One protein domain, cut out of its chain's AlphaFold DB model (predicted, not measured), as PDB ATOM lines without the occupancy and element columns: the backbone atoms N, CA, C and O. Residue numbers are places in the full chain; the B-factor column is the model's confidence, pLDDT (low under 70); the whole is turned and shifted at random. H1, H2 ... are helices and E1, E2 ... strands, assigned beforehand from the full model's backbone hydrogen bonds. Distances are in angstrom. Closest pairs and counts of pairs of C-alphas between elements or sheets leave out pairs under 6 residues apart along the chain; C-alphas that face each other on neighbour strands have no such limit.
ATOM      1  N   PHE A  18     142.836 159.249 171.448       78.38
ATOM      2  CA  PHE A  18     142.238 160.443 170.873       78.38
ATOM      3  C   PHE A  18     143.017 160.906 169.632       78.38
ATOM      4  O   PHE A  18     144.260 160.921 169.590       78.38
ATOM      5  N   TYR A  19     142.266 161.315 168.615       85.56
ATOM      6  CA  TYR A  19     142.766 161.937 167.401       85.56
ATOM      7  C   TYR A  19     142.821 163.453 167.571       85.56
ATOM      8  O   TYR A  19     141.862 164.085 168.010       85.56
ATOM      9  N   THR A  20     143.936 164.047 167.150       88.56
ATOM     10  CA  THR A  20     144.067 165.500 167.006       88.56
ATOM     11  C   THR A  20     144.560 165.845 165.615       88.56
ATOM     12  O   THR A  20     145.495 165.206 165.126       88.56
ATOM     13  N   GLY A  21     144.028 166.904 165.017       88.94
ATOM     14  CA  GLY A  21     144.484 167.396 163.722       88.94
ATOM     15  C   GLY A  21     144.178 168.872 163.523       88.94
ATOM     16  O   GLY A  21     143.445 169.471 164.299       88.94
ATOM     17  N   ILE A  22     144.738 169.461 162.470       90.12
ATOM     18  CA  ILE A  22     144.361 170.799 162.009       90.12
ATOM     19  C   ILE A  22     143.794 170.632 160.604       90.12
ATOM     20  O   ILE A  22     144.469 170.117 159.708       90.12
ATOM     21  N   LYS A  23     142.541 171.036 160.415       88.38
ATOM     22  CA  LYS A  23     141.891 171.119 159.111       88.38
ATOM     23  C   LYS A  23     141.910 172.568 158.662       88.38
ATOM     24  O   LYS A  23     141.555 173.463 159.418       88.38
ATOM     25  N   ARG A  24     142.339 172.789 157.421       86.75
ATOM     26  CA  ARG A  24     142.333 174.117 156.811       86.75
ATOM     27  C   ARG A  24     141.085 174.271 155.963       86.75
ATOM     28  O   ARG A  24     140.945 173.552 154.971       86.75
ATOM     29  N   THR A  25     140.214 175.192 156.347       78.69
ATOM     30  CA  THR A  25     138.991 175.527 155.614       78.69
ATOM     31  C   THR A  25     139.167 176.871 154.906       78.69
ATOM     32  O   THR A  25     140.018 177.692 155.271       78.69
ATOM     33  N   SER A  26     138.400 177.105 153.845       68.50
ATOM     34  CA  SER A  26     138.358 178.424 153.218       68.50
ATOM     35  C   SER A  26     137.517 179.378 154.068       68.50
ATOM     36  O   SER A  26     136.517 178.993 154.672       68.50
ATOM     37  N   ILE A  27     137.925 180.641 154.143       62.47
ATOM     38  CA  ILE A  27     137.092 181.685 154.766       62.47
ATOM     39  C   ILE A  27     135.983 182.107 153.793       62.47
ATOM     40  O   ILE A  27     134.896 182.492 154.212       62.47
ATOM     41  N   LEU A  28     136.257 181.999 152.489       54.12
ATOM     42  CA  LEU A  28     135.381 182.437 151.413       54.12
ATOM     43  C   LEU A  28     134.971 181.227 150.560       54.12
ATOM     44  O   LEU A  28     135.845 180.602 149.949       54.12
ATOM     45  N   PRO A  29     133.673 180.888 150.481       50.41
ATOM     46  CA  PRO A  29     133.209 179.747 149.693       50.41
ATOM     47  C   PRO A  29     133.468 179.910 148.185       50.41
ATOM     48  O   PRO A  29     133.625 178.916 147.488       50.41
ATOM     49  N   PHE A  30     133.598 181.144 147.682       50.22
ATOM     50  CA  PHE A  30     133.866 181.431 146.263       50.22
ATOM     51  C   PHE A  30     135.356 181.398 145.872       50.22
ATOM     52  O   PHE A  30     135.676 181.421 144.687       50.22
ATOM     53  N   LEU A  31     136.276 181.321 146.842       51.19
ATOM     54  CA  LEU A  31     137.719 181.163 146.606       51.19
ATOM     55  C   LEU A  31     138.291 180.037 147.490       51.19
ATOM     56  O   LEU A  31     139.162 180.276 148.330       51.19
ATOM     57  N   PRO A  32     137.834 178.783 147.312       54.09
ATOM     58  CA  PRO A  32     138.181 177.670 148.200       54.09
ATOM     59  C   PRO A  32     139.676 177.305 148.191       54.09
ATOM     60  O   PRO A  32     140.176 176.679 149.127       54.09
ATOM     61  N   GLN A  33     140.410 177.714 147.151       55.66
ATOM     62  CA  GLN A  33     141.857 177.512 147.023       55.66
ATOM     63  C   GLN A  33     142.656 178.344 148.043       55.66
ATOM     64  O   GLN A  33     143.729 177.923 148.478       55.66
ATOM     65  N   LEU A  34     142.110 179.483 148.492       52.34
ATOM     66  CA  LEU A  34     142.675 180.308 149.560       52.34
ATOM     67  C   LEU A  34     142.243 179.745 150.922       52.34
ATOM     68  O   LEU A  34     141.318 180.221 151.584       52.34
ATOM     69  N   LYS A  35     142.928 178.676 151.339       56.69
ATOM     70  CA  LYS A  35     142.775 178.071 152.667       56.69
ATOM     71  C   LYS A  35     143.426 178.969 153.719       56.69
ATOM     72  O   LYS A  35     144.642 178.929 153.891       56.69
ATOM     73  N   LEU A  36     142.621 179.778 154.402       70.94
ATOM     74  CA  LEU A  36     143.101 180.780 155.362       70.94
ATOM     75  C   LEU A  36     142.691 180.493 156.810       70.94
ATOM     76  O   LEU A  36     143.185 181.167 157.711       70.94
ATOM     77  N   HIS A  37     141.810 179.516 157.045       85.69
ATOM     78  CA  HIS A  37     141.255 179.276 158.373       85.69
ATOM     79  C   HIS A  37     141.662 177.927 158.939       85.69
ATOM     80  O   HIS A  37     141.364 176.885 158.356       85.69
ATOM     81  N   ASP A  38     142.325 177.954 160.089       91.56
ATOM     82  CA  ASP A  38     142.681 176.750 160.825       91.56
ATOM     83  C   ASP A  38     141.554 176.374 161.792       91.56
ATOM     84  O   ASP A  38     141.206 177.133 162.699       91.56
ATOM     85  N   VAL A  39     141.031 175.163 161.615       91.19
ATOM     86  CA  VAL A  39     140.104 174.505 162.533       91.19
ATOM     87  C   VAL A  39     140.844 173.350 163.196       91.19
ATOM     88  O   VAL A  39     141.293 172.406 162.540       91.19
ATOM     89  N   PHE A  40     141.004 173.431 164.509       92.25
ATOM     90  CA  PHE A  40     141.557 172.355 165.310       92.25
ATOM     91  C   PHE A  40     140.506 171.260 165.500       92.25
ATOM     92  O   PHE A  40     139.366 171.532 165.861       92.25
ATOM     93  N   ILE A  41     140.896 170.017 165.254       91.50
ATOM     94  CA  ILE A  41     140.048 168.838 165.379       91.50
ATOM     95  C   ILE A  41     140.523 168.023 166.566       91.50
ATOM     96  O   ILE A  41     141.700 167.669 166.637       91.50
ATOM     97  N   PHE A  42     139.591 167.670 167.437       89.44
ATOM     98  CA  PHE A  42     139.776 166.710 168.511       89.44
ATOM     99  C   PHE A  42     138.661 165.679 168.453       89.44
ATOM    100  O   PHE A  42     137.499 166.048 168.518       89.44
ATOM    101  N   ALA A  43     138.993 164.402 168.324       88.38
ATOM    102  CA  ALA A  43     138.005 163.331 168.335       88.38
ATOM    103  C   ALA A  43     138.449 162.240 169.301       88.38
ATOM    104  O   ALA A  43     139.621 161.859 169.301       88.38
ATOM    105  N   HIS A  44     137.516 161.738 170.106       81.81
ATOM    106  CA  HIS A  44     137.792 160.630 171.020       81.81
ATOM    107  C   HIS A  44     138.010 159.325 170.256       81.81
ATOM    108  O   HIS A  44     138.990 158.634 170.521       81.81
ATOM    109  N   ASP A  45     137.192 159.063 169.230       82.88
ATOM    110  CA  ASP A  45     137.235 157.803 168.489       82.88
ATOM    111  C   ASP A  45     137.352 158.054 166.981       82.88
ATOM    112  O   ASP A  45     136.373 158.356 166.294       82.88
ATOM    113  N   TYR A  46     138.563 157.910 166.438       83.81
ATOM    114  CA  TYR A  46     138.783 157.923 164.991       83.81
ATOM    115  C   TYR A  46     138.883 156.500 164.437       83.81
ATOM    116  O   TYR A  46     139.838 155.771 164.711       83.81
ATOM    117  N   GLN A  47     137.921 156.118 163.602       85.50
ATOM    118  CA  GLN A  47     137.910 154.834 162.913       85.50
ATOM    119  C   GLN A  47     138.611 154.956 161.560       85.50
ATOM    120  O   GLN A  47     138.049 155.433 160.578       85.50
ATOM    121  N   LYS A  48     139.862 154.490 161.493       82.62
ATOM    122  CA  LYS A  48     140.691 154.593 160.281       82.62
ATOM    123  C   LYS A  48     140.135 153.801 159.088       82.62
ATOM    124  O   LYS A  48     140.320 154.237 157.959       82.62
ATOM    125  N   SER A  49     139.478 152.660 159.322       85.38
ATOM    126  CA  SER A  49     138.927 151.796 158.261       85.38
ATOM    127  C   SER A  49     137.770 152.447 157.508       85.38
ATOM    128  O   SER A  49     137.680 152.319 156.292       85.38
ATOM    129  N   THR A  50     136.909 153.159 158.228       84.94
ATOM    130  CA  THR A  50     135.736 153.859 157.692       84.94
ATOM    131  C   THR A  50     135.990 155.346 157.480       84.94
ATOM    132  O   THR A  50     135.128 156.032 156.952       84.94
ATOM    133  N   ASN A  51     137.168 155.845 157.871       87.44
ATOM    134  CA  ASN A  51     137.538 157.257 157.806       87.44
ATOM    135  C   ASN A  51     136.522 158.169 158.530       87.44
ATOM    136  O   ASN A  51     136.241 159.296 158.108       87.44
ATOM    137  N   THR A  52     135.985 157.663 159.639       88.12
ATOM    138  CA  THR A  52     134.907 158.286 160.408       88.12
ATOM    139  C   THR A  52     135.430 158.754 161.754       88.12
ATOM    140  O   THR A  52     136.138 158.027 162.453       88.12
ATOM    141  N   PHE A  53     135.065 159.973 162.133       87.12
ATOM    142  CA  PHE A  53     135.255 160.477 163.482       87.12
ATOM    143  C   PHE A  53     133.959 160.326 164.269       87.12
ATOM    144  O   PHE A  53     132.907 160.741 163.785       87.12
ATOM    145  N   ASN A  54     134.046 159.802 165.489       86.25
ATOM    146  CA  ASN A  54     132.970 159.891 166.465       86.25
ATOM    147  C   ASN A  54     133.367 160.856 167.582       86.25
ATOM    148  O   ASN A  54     134.537 160.924 167.973       86.25
ATOM    149  N   ASN A  55     132.379 161.597 168.081       86.56
ATOM    150  CA  ASN A  55     132.533 162.621 169.110       86.56
ATOM    151  C   ASN A  55     133.637 163.626 168.749       86.56
ATOM    152  O   ASN A  55     134.607 163.827 169.486       86.56
ATOM    153  N   LEU A  56     133.525 164.194 167.547       88.56
ATOM    154  CA  LEU A  56     134.473 165.158 167.014       88.56
ATOM    155  C   LEU A  56     134.116 166.565 167.480       88.56
ATOM    156  O   LEU A  56     133.015 167.055 167.264       88.56
ATOM    157  N   TYR A  57     135.104 167.243 168.034       88.81
ATOM    158  CA  TYR A  57     135.102 168.650 168.373       88.81
ATOM    159  C   TYR A  57     135.939 169.400 167.346       88.81
ATOM    160  O   TYR A  57     137.149 169.191 167.230       88.81
ATOM    161  N   ALA A  58     135.287 170.279 166.600       90.31
ATOM    162  CA  ALA A  58     135.927 171.235 165.719       90.31
ATOM    163  C   ALA A  58     135.985 172.586 166.427       90.31
ATOM    164  O   ALA A  58     134.966 173.115 166.870       90.31
ATOM    165  N   ILE A  59     137.190 173.115 166.578       90.38
ATOM    166  CA  ILE A  59     137.483 174.248 167.445       90.38
ATOM    167  C   ILE A  59     138.254 175.274 166.632       90.38
ATOM    168  O   ILE A  59     139.283 174.954 166.041       90.38
ATOM    169  N   ASP A  60     137.789 176.513 166.614       91.56
ATOM    170  CA  ASP A  60     138.500 177.593 165.946       91.56
ATOM    171  C   ASP A  60     138.557 178.861 166.792       91.56
ATOM    172  O   ASP A  60     137.926 178.969 167.844       91.56
ATOM    173  N   PHE A  61     139.351 179.822 166.324       92.25
ATOM    174  CA  PHE A  61     139.421 181.153 166.904       92.25
ATOM    175  C   PHE A  61     139.195 182.197 165.820       92.25
ATOM    176  O   PHE A  61     139.895 182.222 164.809       92.25
ATOM    177  N   SER A  62     138.205 183.057 166.020       89.56
ATOM    178  CA  SER A  62     137.793 184.058 165.039       89.56
ATOM    179  C   SER A  62     137.598 185.420 165.702       89.56
ATOM    180  O   SER A  62     137.461 185.496 166.926       89.56
ATOM    181  N   PRO A  63     137.497 186.506 164.922       90.50
ATOM    182  CA  PRO A  63     136.915 187.748 165.410       90.50
ATOM    183  C   PRO A  63     135.558 187.496 166.079       90.50
ATOM    184  O   PRO A  63     134.762 186.671 165.611       90.50
ATOM    185  N   LYS A  64     135.310 188.171 167.203       89.19
ATOM    186  CA  LYS A  64     134.016 188.146 167.895       89.19
ATOM    187  C   LYS A  64     133.006 189.025 167.177       89.19
ATOM    188  O   LYS A  64     131.862 188.602 167.010       89.19
ATOM    189  N   GLU A  65     133.460 190.210 166.791       83.62
ATOM    190  CA  GLU A  65     132.694 191.227 166.080       83.62
ATOM    191  C   GLU A  65     132.578 190.904 164.588       83.62
ATOM    192  O   GLU A  65     133.404 190.182 164.023       83.62
ATOM    193  N   GLU A  66     131.556 191.465 163.945       82.38
ATOM    194  CA  GLU A  66     131.411 191.399 162.494       82.38
ATOM    195  C   GLU A  66     132.531 192.171 161.782       82.38
ATOM    196  O   GLU A  66     133.048 193.186 162.271       82.38
ATOM    197  N   LEU A  67     132.896 191.689 160.593       81.62
ATOM    198  CA  LEU A  67     133.900 192.307 159.731       81.62
ATOM    199  C   LEU A  67     133.297 193.490 158.962       81.62
ATOM    200  O   LEU A  67     133.129 193.442 157.748       81.62
ATOM    201  N   ASN A  68     132.966 194.562 159.680       87.94
ATOM    202  CA  ASN A  68     132.667 195.853 159.066       87.94
ATOM    203  C   ASN A  68     133.960 196.569 158.625       87.94
ATOM    204  O   ASN A  68     135.067 196.194 159.024       87.94
ATOM    205  N   SER A  69     133.827 197.627 157.822       90.44
ATOM    206  CA  SER A  69     134.967 198.367 157.261       90.44
ATOM    207  C   SER A  69     135.955 198.853 158.326       90.44
ATOM    208  O   SER A  69     137.164 198.764 158.127       90.44
ATOM    209  N   LEU A  70     135.462 199.313 159.478       92.00
ATOM    210  CA  LEU A  70     136.302 199.806 160.569       92.00
ATOM    211  C   LEU A  70     137.141 198.683 161.193       92.00
ATOM    212  O   LEU A  70     138.339 198.853 161.416       92.00
ATOM    213  N   ASN A  71     136.540 197.520 161.431       86.38
ATOM    214  CA  ASN A  71     137.245 196.359 161.965       86.38
ATOM    215  C   ASN A  71     138.236 195.770 160.958       86.38
ATOM    216  O   ASN A  71     139.332 195.376 161.348       86.38
ATOM    217  N   ILE A  72     137.908 195.785 159.665       86.62
ATOM    218  CA  ILE A  72     138.840 195.390 158.602       86.62
ATOM    219  C   ILE A  72     140.063 196.316 158.583       86.62
ATOM    220  O   ILE A  72     141.188 195.823 158.559       86.62
ATOM    221  N   ILE A  73     139.865 197.639 158.653       90.94
ATOM    222  CA  ILE A  73     140.974 198.606 158.693       90.94
ATOM    223  C   ILE A  73     141.840 198.379 159.936       90.94
ATOM    224  O   ILE A  73     143.062 198.291 159.814       90.94
ATOM    225  N   LYS A  74     141.231 198.216 161.119       89.81
ATOM    226  CA  LYS A  74     141.965 197.896 162.355       89.81
ATOM    227  C   LYS A  74     142.850 196.663 162.172       89.81
ATOM    228  O   LYS A  74     144.037 196.720 162.477       89.81
ATOM    229  N   LEU A  75     142.291 195.576 161.639       88.12
ATOM    230  CA  LEU A  75     143.038 194.346 161.383       88.12
ATOM    231  C   LEU A  75     144.177 194.561 160.381       88.12
ATOM    232  O   LEU A  75     145.288 194.105 160.636       88.12
ATOM    233  N   ALA A  76     143.928 195.276 159.281       89.06
ATOM    234  CA  ALA A  76     144.938 195.575 158.266       89.06
ATOM    235  C   ALA A  76     146.101 196.419 158.819       89.06
ATOM    236  O   ALA A  76     147.243 196.242 158.411       89.06
ATOM    237  N   MET A  77     145.832 197.293 159.791       94.75
ATOM    238  CA  MET A  77     146.856 198.055 160.518       94.75
ATOM    239  C   MET A  77     147.538 197.247 161.635       94.75
ATOM    240  O   MET A  77     148.352 197.786 162.382       94.75
ATOM    241  N   GLY A  78     147.194 195.968 161.799       89.69
ATOM    242  CA  GLY A  78     147.731 195.110 162.854       89.69
ATOM    243  C   GLY A  78     147.207 195.439 164.250       89.69
ATOM    244  O   GLY A  78     147.783 194.987 165.241       89.69
ATOM    245  N   LEU A  79     146.113 196.196 164.355       94.25
ATOM    246  CA  LEU A  79     145.437 196.445 165.623       94.25
ATOM    247  C   LEU A  79     144.627 195.218 166.043       94.25
ATOM    248  O   LEU A  79     144.137 194.438 165.224       94.25
ATOM    249  N   SER A  80     144.495 195.047 167.357       95.25
ATOM    250  CA  SER A  80     143.727 193.936 167.922       95.25
ATOM    251  C   SER A  80     142.246 194.298 168.016       95.25
ATOM    252  O   SER A  80     141.904 195.429 168.360       95.25
ATOM    253  N   ILE A  81     141.377 193.325 167.765       92.94
ATOM    254  CA  ILE A  81     139.928 193.407 168.009       92.94
ATOM    255  C   ILE A  81     139.504 192.278 168.953       92.94
ATOM    256  O   ILE A  81     140.277 191.341 169.148       92.94
ATOM    257  N   PRO A  82     138.307 192.300 169.552       95.44
ATOM    258  CA  PRO A  82     137.828 191.162 170.328       95.44
ATOM    259  C   PRO A  82     137.720 189.892 169.474       95.44
ATOM    260  O   PRO A  82     137.175 189.900 168.371       95.44
ATOM    261  N   GLY A  83     138.230 188.786 170.003       92.88
ATOM    262  CA  GLY A  83     138.160 187.440 169.451       92.88
ATOM    263  C   GLY A  83     137.247 186.532 170.269       92.88
ATOM    264  O   GLY A  83     136.875 186.832 171.405       92.88
ATOM    265  N   LYS A  84     136.869 185.402 169.679       90.94
ATOM    266  CA  LYS A  84     136.098 184.340 170.326       90.94
ATOM    267  C   LYS A  84     136.588 182.980 169.855       90.94
ATOM    268  O   LYS A  84     136.929 182.809 168.686       90.94
ATOM    269  N   VAL A  85     136.593 182.018 170.768       90.88
ATOM    270  CA  VAL A  85     136.753 180.605 170.427       90.88
ATOM    271  C   VAL A  85     135.378 180.056 170.069       90.88
ATOM    272  O   VAL A  85     134.416 180.307 170.798       90.88
ATOM    273  N   ARG A  86     135.267 179.324 168.960       87.50
ATOM    274  CA  ARG A  86     134.053 178.576 168.620       87.50
ATOM    275  C   ARG A  86     134.336 177.095 168.724       87.50
ATOM    276  O   ARG A  86     135.418 176.634 168.375       87.50
ATOM    277  N   VAL A  87     133.337 176.365 169.198       86.44
ATOM    278  CA  VAL A  87     133.357 174.912 169.286       86.44
ATOM    279  C   VAL A  87     132.113 174.394 168.586       86.44
ATOM    280  O   VAL A  87     131.014 174.881 168.850       86.44
ATOM    281  N   VAL A  88     132.293 173.406 167.718       86.19
ATOM    282  CA  VAL A  88     131.216 172.647 167.086       86.19
ATOM    283  C   VAL A  88     131.448 171.171 167.378       86.19
ATOM    284  O   VAL A  88     132.552 170.663 167.177       86.19
ATOM    285  N   HIS A  89     130.414 170.493 167.866       86.19
ATOM    286  CA  HIS A  89     130.445 169.064 168.145       86.19
ATOM    287  C   HIS A  89     129.710 168.285 167.051       86.19
ATOM    288  O   HIS A  89     128.604 168.646 166.649       86.19
ATOM    289  N   PHE A  90     130.322 167.192 166.609       85.06
ATOM    290  CA  PHE A  90     129.766 166.237 165.667       85.06
ATOM    291  C   PHE A  90     129.775 164.855 166.319       85.06
ATOM    292  O   PHE A  90     130.841 164.294 166.570       85.06
ATOM    293  N   ASN A  91     128.585 164.290 166.543       85.31
ATOM    294  CA  ASN A  91     128.450 162.945 167.110       85.31
ATOM    295  C   ASN A  91     129.160 161.904 166.234       85.31
ATOM    296  O   ASN A  91     129.949 161.108 166.730       85.31
ATOM    297  N   THR A  92     128.923 161.961 164.923       85.12
ATOM    298  CA  THR A  92     129.591 161.127 163.923       85.12
ATOM    299  C   THR A  92     129.737 161.935 162.643       85.12
ATOM    300  O   THR A  92     128.769 162.551 162.199       85.12
ATOM    301  N   ILE A  93     130.933 161.941 162.055       86.56
ATOM    302  CA  ILE A  93     131.195 162.604 160.777       86.56
ATOM    303  C   ILE A  93     132.232 161.844 159.955       86.56
ATOM    304  O   ILE A  93     133.294 161.455 160.447       86.56
ATOM    305  N   HIS A  94     131.934 161.651 158.672       86.69
ATOM    306  CA  HIS A  94     132.893 161.104 157.722       86.69
ATOM    307  C   HIS A  94     133.904 162.192 157.339       86.69
ATOM    308  O   HIS A  94     133.520 163.315 157.010       86.69
ATOM    309  N   SER A  95     135.206 161.896 157.362       80.12
ATOM    310  CA  SER A  95     136.228 162.949 157.256       80.12
ATOM    311  C   SER A  95     136.220 163.710 155.925       80.12
ATOM    312  O   SER A  95     136.681 164.853 155.880       80.12
ATOM    313  N   LEU A  96     135.690 163.094 154.859       81.06
ATOM    314  CA  LEU A  96     135.504 163.737 153.552       81.06
ATOM    315  C   LEU A  96     134.398 164.802 153.577       81.06
ATOM    316  O   LEU A  96     134.519 165.807 152.883       81.06
ATOM    317  N   ASN A  97     133.380 164.621 154.421       82.50
ATOM    318  CA  ASN A  97     132.214 165.505 154.513       82.50
ATOM    319  C   ASN A  97     132.434 166.636 155.528       82.50
ATOM    320  O   ASN A  97     131.641 167.568 155.611       82.50
ATOM    321  N   PHE A  98     133.538 166.575 156.285       82.62
ATOM    322  CA  PHE A  98     133.855 167.511 157.360       82.62
ATOM    323  C   PHE A  98     133.679 168.978 156.964       82.62
ATOM    324  O   PHE A  98     133.047 169.740 157.684       82.62
ATOM    325  N   THR A  99     134.260 169.375 155.834       79.56
ATOM    326  CA  THR A  99     134.277 170.778 155.411       79.56
ATOM    327  C   THR A  99     132.873 171.302 155.121       79.56
ATOM    328  O   THR A  99     132.564 172.425 155.499       79.56
ATOM    329  N   GLU A 100     132.034 170.497 154.470       78.94
ATOM    330  CA  GLU A 100     130.661 170.861 154.112       78.94
ATOM    331  C   GLU A 100     129.788 170.978 155.363       78.94
ATOM    332  O   GLU A 100     129.245 172.048 155.638       78.94
ATOM    333  N   GLU A 101     129.767 169.936 156.200       80.19
ATOM    334  CA  GLU A 101     128.976 169.957 157.433       80.19
ATOM    335  C   GLU A 101     129.453 171.032 158.415       80.19
ATOM    336  O   GLU A 101     128.652 171.574 159.175       80.19
ATOM    337  N   TRP A 102     130.750 171.357 158.415       79.50
ATOM    338  CA  TRP A 102     131.288 172.462 159.200       79.50
ATOM    339  C   TRP A 102     130.619 173.784 158.838       79.50
ATOM    340  O   TRP A 102     130.197 174.487 159.752       79.50
ATOM    341  N   TYR A 103     130.478 174.110 157.549       76.25
ATOM    342  CA  TYR A 103     129.830 175.356 157.131       76.25
ATOM    343  C   TYR A 103     128.351 175.406 157.519       76.25
ATOM    344  O   TYR A 103     127.870 176.461 157.927       76.25
ATOM    345  N   GLU A 104     127.644 174.279 157.441       74.94
ATOM    346  CA  GLU A 104     126.222 174.200 157.789       74.94
ATOM    347  C   GLU A 104     125.971 174.261 159.302       74.94
ATOM    348  O   GLU A 104     124.996 174.861 159.764       74.94
ATOM    349  N   LYS A 105     126.859 173.646 160.092       69.94
ATOM    350  CA  LYS A 105     126.711 173.484 161.543       69.94
ATOM    351  C   LYS A 105     127.486 174.511 162.361       69.94
ATOM    352  O   LYS A 105     127.652 174.285 163.558       69.94
ATOM    353  N   VAL A 106     127.915 175.649 161.797       64.31
ATOM    354  CA  VAL A 106     128.448 176.776 162.596       64.31
ATOM    355  C   VAL A 106     127.322 177.394 163.445       64.31
ATOM    356  O   VAL A 106     126.856 178.506 163.214       64.31
ATOM    357  N   LYS A 107     126.866 176.657 164.454       55.72
ATOM    358  CA  LYS A 107     126.035 177.108 165.562       55.72
ATOM    359  C   LYS A 107     126.867 176.932 166.826       55.72
ATOM    360  O   LYS A 107     127.521 175.912 167.018       55.72
ATOM    361  N   TYR A 108     126.896 177.979 167.642       55.28
ATOM    362  CA  TYR A 108     127.699 178.044 168.856       55.28
ATOM    363  C   TYR A 108     127.262 176.948 169.831       55.28
ATOM    364  O   TYR A 108     126.103 176.927 170.236       55.28
ATOM    365  N   LEU A 109     128.174 176.055 170.215       55.47
ATOM    366  CA  LEU A 109     127.964 175.197 171.375       55.47
ATOM    367  C   LEU A 109     128.578 175.852 172.607       55.47
ATOM    368  O   LEU A 109     129.788 176.078 172.685       55.47
ATOM    369  N   GLU A 110     127.721 176.136 173.581       54.00
ATOM    370  CA  GLU A 110     128.137 176.398 174.949       54.00
ATOM    371  C   GLU A 110     128.443 175.055 175.617       54.00
ATOM    372  O   GLU A 110     127.567 174.222 175.798       54.00
ATOM    373  N   HIS A 111     129.726 174.855 175.913       54.00
ATOM    374  CA  HIS A 111     130.279 173.928 176.899       54.00
ATOM    375  C   HIS A 111     129.686 172.498 176.954       54.00
ATOM    376  O   HIS A 111     128.680 172.260 177.615       54.00
ATOM    377  N   SER A 112     130.379 171.508 176.369       61.25
ATOM    378  CA  SER A 112     130.139 170.090 176.699       61.25
ATOM    379  C   SER A 112     131.128 169.589 177.760       61.25
ATOM    380  O   SER A 112     132.304 169.969 177.772       61.25
ATOM    381  N   SER A 113     130.647 168.715 178.650       61.41
ATOM    382  CA  SER A 113     131.429 168.024 179.690       61.41
ATOM    383  C   SER A 113     132.627 167.256 179.131       61.41
ATOM    384  O   SER A 113     133.665 167.126 179.779       61.41
ATOM    385  N   ASP A 114     132.512 166.796 177.891       64.38
ATOM    386  CA  ASP A 114     133.464 165.887 177.254       64.38
ATOM    387  C   ASP A 114     134.714 166.615 176.731       64.38
ATOM    388  O   ASP A 114     135.680 165.989 176.289       64.38
ATOM    389  N   MET A 115     134.721 167.950 176.810       70.56
ATOM    390  CA  MET A 115     135.857 168.797 176.459       70.56
ATOM    391  C   MET A 115     136.882 168.951 177.584       70.56
ATOM    392  O   MET A 115     137.781 169.782 177.451       70.56
ATOM    393  N   PHE A 116     136.792 168.208 178.690       72.19
ATOM    394  CA  PHE A 116     137.635 168.435 179.875       72.19
ATOM    395  C   PHE A 116     139.149 168.497 179.576       72.19
ATOM    396  O   PHE A 116     139.878 169.240 180.230       72.19
ATOM    397  N   HIS A 117     139.630 167.786 178.548       73.69
ATOM    398  CA  HIS A 117     141.033 167.834 178.122       73.69
ATOM    399  C   HIS A 117     141.455 169.165 177.480       73.69
ATOM    400  O   HIS A 117     142.610 169.579 177.619       73.69
ATOM    401  N   ILE A 118     140.534 169.827 176.776       79.88
ATOM    402  CA  ILE A 118     140.801 171.005 175.936       79.88
ATOM    403  C   ILE A 118     140.274 172.286 176.573       79.88
ATOM    404  O   ILE A 118     140.855 173.355 176.398       79.88
ATOM    405  N   TYR A 119     139.194 172.188 177.340       84.06
ATOM    406  CA  TYR A 119     138.529 173.332 177.937       84.06
ATOM    407  C   TYR A 119     139.450 174.211 178.800       84.06
ATOM    408  O   TYR A 119     139.390 175.431 178.637       84.06
ATOM    409  N   PRO A 120     140.362 173.665 179.635       86.38
ATOM    410  CA  PRO A 120     141.332 174.490 180.352       86.38
ATOM    411  C   PRO A 120     142.229 175.303 179.411       86.38
ATOM    412  O   PRO A 120     142.496 176.469 179.678       86.38
ATOM    413  N   CYS A 121     142.647 174.724 178.281       87.44
ATOM    414  CA  CYS A 121     143.449 175.430 177.281       87.44
ATOM    415  C   CYS A 121     142.640 176.566 176.636       87.44
ATOM    416  O   CYS A 121     143.140 177.675 176.488       87.44
ATOM    417  N   ILE A 122     141.369 176.319 176.304       88.94
ATOM    418  CA  ILE A 122     140.468 177.348 175.758       88.94
ATOM    419  C   ILE A 122     140.289 178.502 176.751       88.94
ATOM    420  O   ILE A 122     140.359 179.660 176.358       88.94
ATOM    421  N   LYS A 123     140.083 178.192 178.036       88.06
ATOM    422  CA  LYS A 123     139.908 179.181 179.114       88.06
ATOM    423  C   LYS A 123     141.116 180.097 179.298       88.06
ATOM    424  O   LYS A 123     140.932 181.253 179.660       88.06
ATOM    425  N   LEU A 124     142.325 179.574 179.093       90.69
ATOM    426  CA  LEU A 124     143.577 180.317 179.250       90.69
ATOM    427  C   LEU A 124     143.969 181.113 177.999       90.69
ATOM    428  O   LEU A 124     144.885 181.931 178.062       90.69
ATOM    429  N   TRP A 125     143.309 180.877 176.864       93.69
ATOM    430  CA  TRP A 125     143.596 181.601 175.635       93.69
ATOM    431  C   TRP A 125     143.099 183.047 175.716       93.69
ATOM    432  O   TRP A 125     141.930 183.306 176.003       93.69
ATOM    433  N   GLU A 126     143.982 184.001 175.419       93.06
ATOM    434  CA  GLU A 126     143.623 185.417 175.422       93.06
ATOM    435  C   GLU A 126     142.581 185.723 174.336       93.06
ATOM    436  O   GLU A 126     142.731 185.350 173.170       93.06
ATOM    437  N   SER A 127     141.526 186.452 174.706       92.81
ATOM    438  CA  SER A 127     140.393 186.752 173.828       92.81
ATOM    439  C   SER A 127     140.639 187.907 172.855       92.81
ATOM    440  O   SER A 127     139.686 188.402 172.263       92.81
ATOM    441  N   ARG A 128     141.870 188.399 172.692       95.88
ATOM    442  CA  ARG A 128     142.193 189.399 171.662       95.88
ATOM    443  C   ARG A 128     142.439 188.693 170.341       95.88
ATOM    444  O   ARG A 128     143.093 187.672 170.322       95.88
ATOM    445  N   PHE A 129     141.970 189.225 169.229       94.25
ATOM    446  CA  PHE A 129     142.273 188.722 167.897       94.25
ATOM    447  C   PHE A 129     143.179 189.715 167.175       94.25
ATOM    448  O   PHE A 129     142.866 190.902 167.087       94.25
ATOM    449  N   ASN A 130     144.286 189.219 166.632       93.44
ATOM    450  CA  ASN A 130     145.209 189.966 165.792       93.44
ATOM    451  C   ASN A 130     145.564 189.129 164.562       93.44
ATOM    452  O   ASN A 130     146.040 188.002 164.702       93.44
ATOM    453  N   ILE A 131     145.373 189.681 163.362       90.25
ATOM    454  CA  ILE A 131     145.578 188.935 162.114       90.25
ATOM    455  C   ILE A 131     147.026 188.464 161.919       90.25
ATOM    456  O   ILE A 131     147.234 187.437 161.277       90.25
ATOM    457  N   TYR A 132     148.012 189.146 162.506       90.25
ATOM    458  CA  TYR A 132     149.429 188.817 162.354       90.25
ATOM    459  C   TYR A 132     149.979 187.986 163.510       90.25
ATOM    460  O   TYR A 132     150.771 187.082 163.268       90.25
ATOM    461  N   THR A 133     149.561 188.269 164.747       94.25
ATOM    462  CA  THR A 133     150.231 187.737 165.949       94.25
ATOM    463  C   THR A 133     149.363 186.845 166.833       94.25
ATOM    464  O   THR A 133     149.905 186.124 167.665       94.25
ATOM    465  N   HIS A 134     148.034 186.855 166.679       95.00
ATOM    466  CA  HIS A 134     147.126 186.119 167.569       95.00
ATOM    467  C   HIS A 134     145.811 185.780 166.856       95.00
ATOM    468  O   HIS A 134     144.783 186.435 167.031       95.00
ATOM    469  N   ASN A 135     145.862 184.770 165.989       92.56
ATOM    470  CA  ASN A 135     144.772 184.364 165.087       92.56
ATOM    471  C   ASN A 135     144.499 182.847 165.177       92.56
ATOM    472  O   ASN A 135     145.083 182.152 166.010       92.56
ATOM    473  N   CYS A 136     143.636 182.317 164.302       92.88
ATOM    474  CA  CYS A 136     143.280 180.893 164.264       92.88
ATOM    475  C   CYS A 136     144.480 179.945 164.122       92.88
ATOM    476  O   CYS A 136     144.482 178.889 164.748       92.88
ATOM    477  N   LYS A 137     145.519 180.328 163.372       93.25
ATOM    478  CA  LYS A 137     146.744 179.531 163.204       93.25
ATOM    479  C   LYS A 137     147.569 179.471 164.489       93.25
ATOM    480  O   LYS A 137     148.063 178.416 164.870       93.25
ATOM    481  N   HIS A 138     147.698 180.593 165.192       94.50
ATOM    482  CA  HIS A 138     148.381 180.621 166.489       94.50
ATOM    483  C   HIS A 138     147.619 179.788 167.523       94.50
ATOM    484  O   HIS A 138     148.215 179.003 168.258       94.50
ATOM    485  N   PHE A 139     146.293 179.910 167.522       95.12
ATOM    486  CA  PHE A 139     145.425 179.158 168.413       95.12
ATOM    487  C   PHE A 139     145.461 177.645 168.150       95.12
ATOM    488  O   PHE A 139     145.598 176.861 169.089       95.12
ATOM    489  N   SER A 140     145.391 177.218 166.885       94.12
ATOM    490  CA  SER A 140     145.425 175.799 166.508       94.12
ATOM    491  C   SER A 140     146.739 175.134 166.936       94.12
ATOM    492  O   SER A 140     146.725 174.029 167.486       94.12
ATOM    493  N   TYR A 141     147.871 175.830 166.777       93.31
ATOM    494  CA  TYR A 141     149.167 175.366 167.271       93.31
ATOM    495  C   TYR A 141     149.263 175.369 168.795       93.31
ATOM    496  O   TYR A 141     149.793 174.414 169.363       93.31
ATOM    497  N   TYR A 142     148.729 176.390 169.467       94.38
ATOM    498  CA  TYR A 142     148.662 176.425 170.927       94.38
ATOM    499  C   TYR A 142     147.914 175.204 171.482       94.38
ATOM    500  O   TYR A 142     148.438 174.508 172.357       94.38
ATOM    501  N   LEU A 143     146.736 174.880 170.935       92.06
ATOM    502  CA  LEU A 143     145.977 173.694 171.337       92.06
ATOM    503  C   LEU A 143     146.753 172.404 171.064       92.06
ATOM    504  O   LEU A 143     146.871 171.553 171.949       92.06
ATOM    505  N   GLN A 144     147.325 172.271 169.864       90.06
ATOM    506  CA  GLN A 144     148.082 171.080 169.486       90.06
ATOM    507  C   GLN A 144     149.269 170.824 170.425       90.06
ATOM    508  O   GLN A 144     149.490 169.679 170.825       90.06
ATOM    509  N   SER A 145     150.012 171.866 170.799       89.69
ATOM    510  CA  SER A 145     151.158 171.758 171.707       89.69
ATOM    511  C   SER A 145     150.741 171.352 173.120       89.69
ATOM    512  O   SER A 145     151.324 170.426 173.678       89.69
ATOM    513  N   ASN A 146     149.687 171.966 173.671       86.69
ATOM    514  CA  ASN A 146     149.211 171.678 175.031       86.69
ATOM    515  C   ASN A 146     148.577 170.289 175.183       86.69
ATOM    516  O   ASN A 146     148.544 169.737 176.281       86.69
ATOM    517  N   ILE A 147     148.033 169.728 174.104       82.00
ATOM    518  CA  ILE A 147     147.475 168.372 174.121       82.00
ATOM    519  C   ILE A 147     148.587 167.329 173.947       82.00
ATOM    520  O   ILE A 147     148.554 166.291 174.604       82.00
ATOM    521  N   LYS A 148     149.597 167.601 173.108       72.06
ATOM    522  CA  LYS A 148     150.763 166.715 172.952       72.06
ATOM    523  C   LYS A 148     151.609 166.627 174.220       72.06
ATOM    524  O   LYS A 148     152.082 165.545 174.522       72.06
ATOM    525  N   SER A 149     151.770 167.720 174.966       60.28
ATOM    526  CA  SER A 149     152.544 167.728 176.219       60.28
ATOM    527  C   SER A 149     151.876 166.973 177.377       60.28
ATOM    528  O   SER A 149     152.482 166.838 178.433       60.28
ATOM    529  N   LYS A 150     150.617 166.544 177.214       57.19
ATOM    530  CA  LYS A 150     149.856 165.765 178.204       57.19
ATOM    531  C   LYS A 150     149.796 164.263 177.878       57.19
ATOM    532  O   LYS A 150     149.181 163.531 178.649       57.19
TER     533      LYS A 150
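This is residues 18 to 150 of the 151 residues of an uncharacterized protein of viral metagenome (UniProt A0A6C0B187). A twisted sheet of four antiparallel strands, in the order E1, E2, E3, E4, curls round short H2 on one face, while H4 packs along the opposite face, making three layers. H1 sits at one far end, between E3 and E4 along the chain. The 133 printed residues run E1 E2 E3 H1 E4 H2 H3 H4, a mixed class. The whole is compact, radius of gyration of the C-alphas 15.0 A, spanning 47 by 35 by 24 A.

E1, residues 19 to 26, begins at C-alpha 19 (142.766, 161.937, 167.401). E2, residues 35 to 47, is 25.9 A long and bends by 99 degrees at residue 44. E3, residues 52 to 63, is 30.0 A long. H1 is residues 69 to 76. E4, residues 81 to 94, is 34.6 A long and bends by 87 degrees at residue 91. H2 is residues 98 to 104 and H3 residues 119 to 124. H4, residues 136 to 148, is 18.2 A long and ends at C-alpha 148 (150.763, 166.715, 172.952).

E1, E2 and E3 form a meander, each strand the antiparallel neighbour of the one before. N 21 and O 41 of E1 and E2 are 2.9 A apart, N 42 and O 57 of E2 and E3 2.9 A, and N 58 and O 88 of E3 and E4 2.8 A, within hydrogen-bond range. H4 lies over E2 and E3, along the strands, at a height over the sheet of 8.1 A; its closest C-alphas to E2 are Ser 140 and Phe 40, 5.3 A. H2 is on the opposite face; its closest C-alphas to E1 are Thr 99 and Thr 25, 6.7 A. H1 only grazes the sheet with residues 71 to 75, and H3 with 122 to 123. H3 and H4 only just touch, with 3 pairs of C-alphas within 8 A, the closest Cys 121 and Leu 143, 6.7 A. In H1, H2, H3 and H4 every O i to N i+4 pair is within hydrogen-bond range.

The C-alphas of Ser 49 and Leu 70, the two farthest apart, are 48.1 A apart. The printed part has no cut. The links H2 to H3 and H3 to H4 are long. The pLDDT is under 70 at residues 26 to 35, 105 to 114 and 149 to 150.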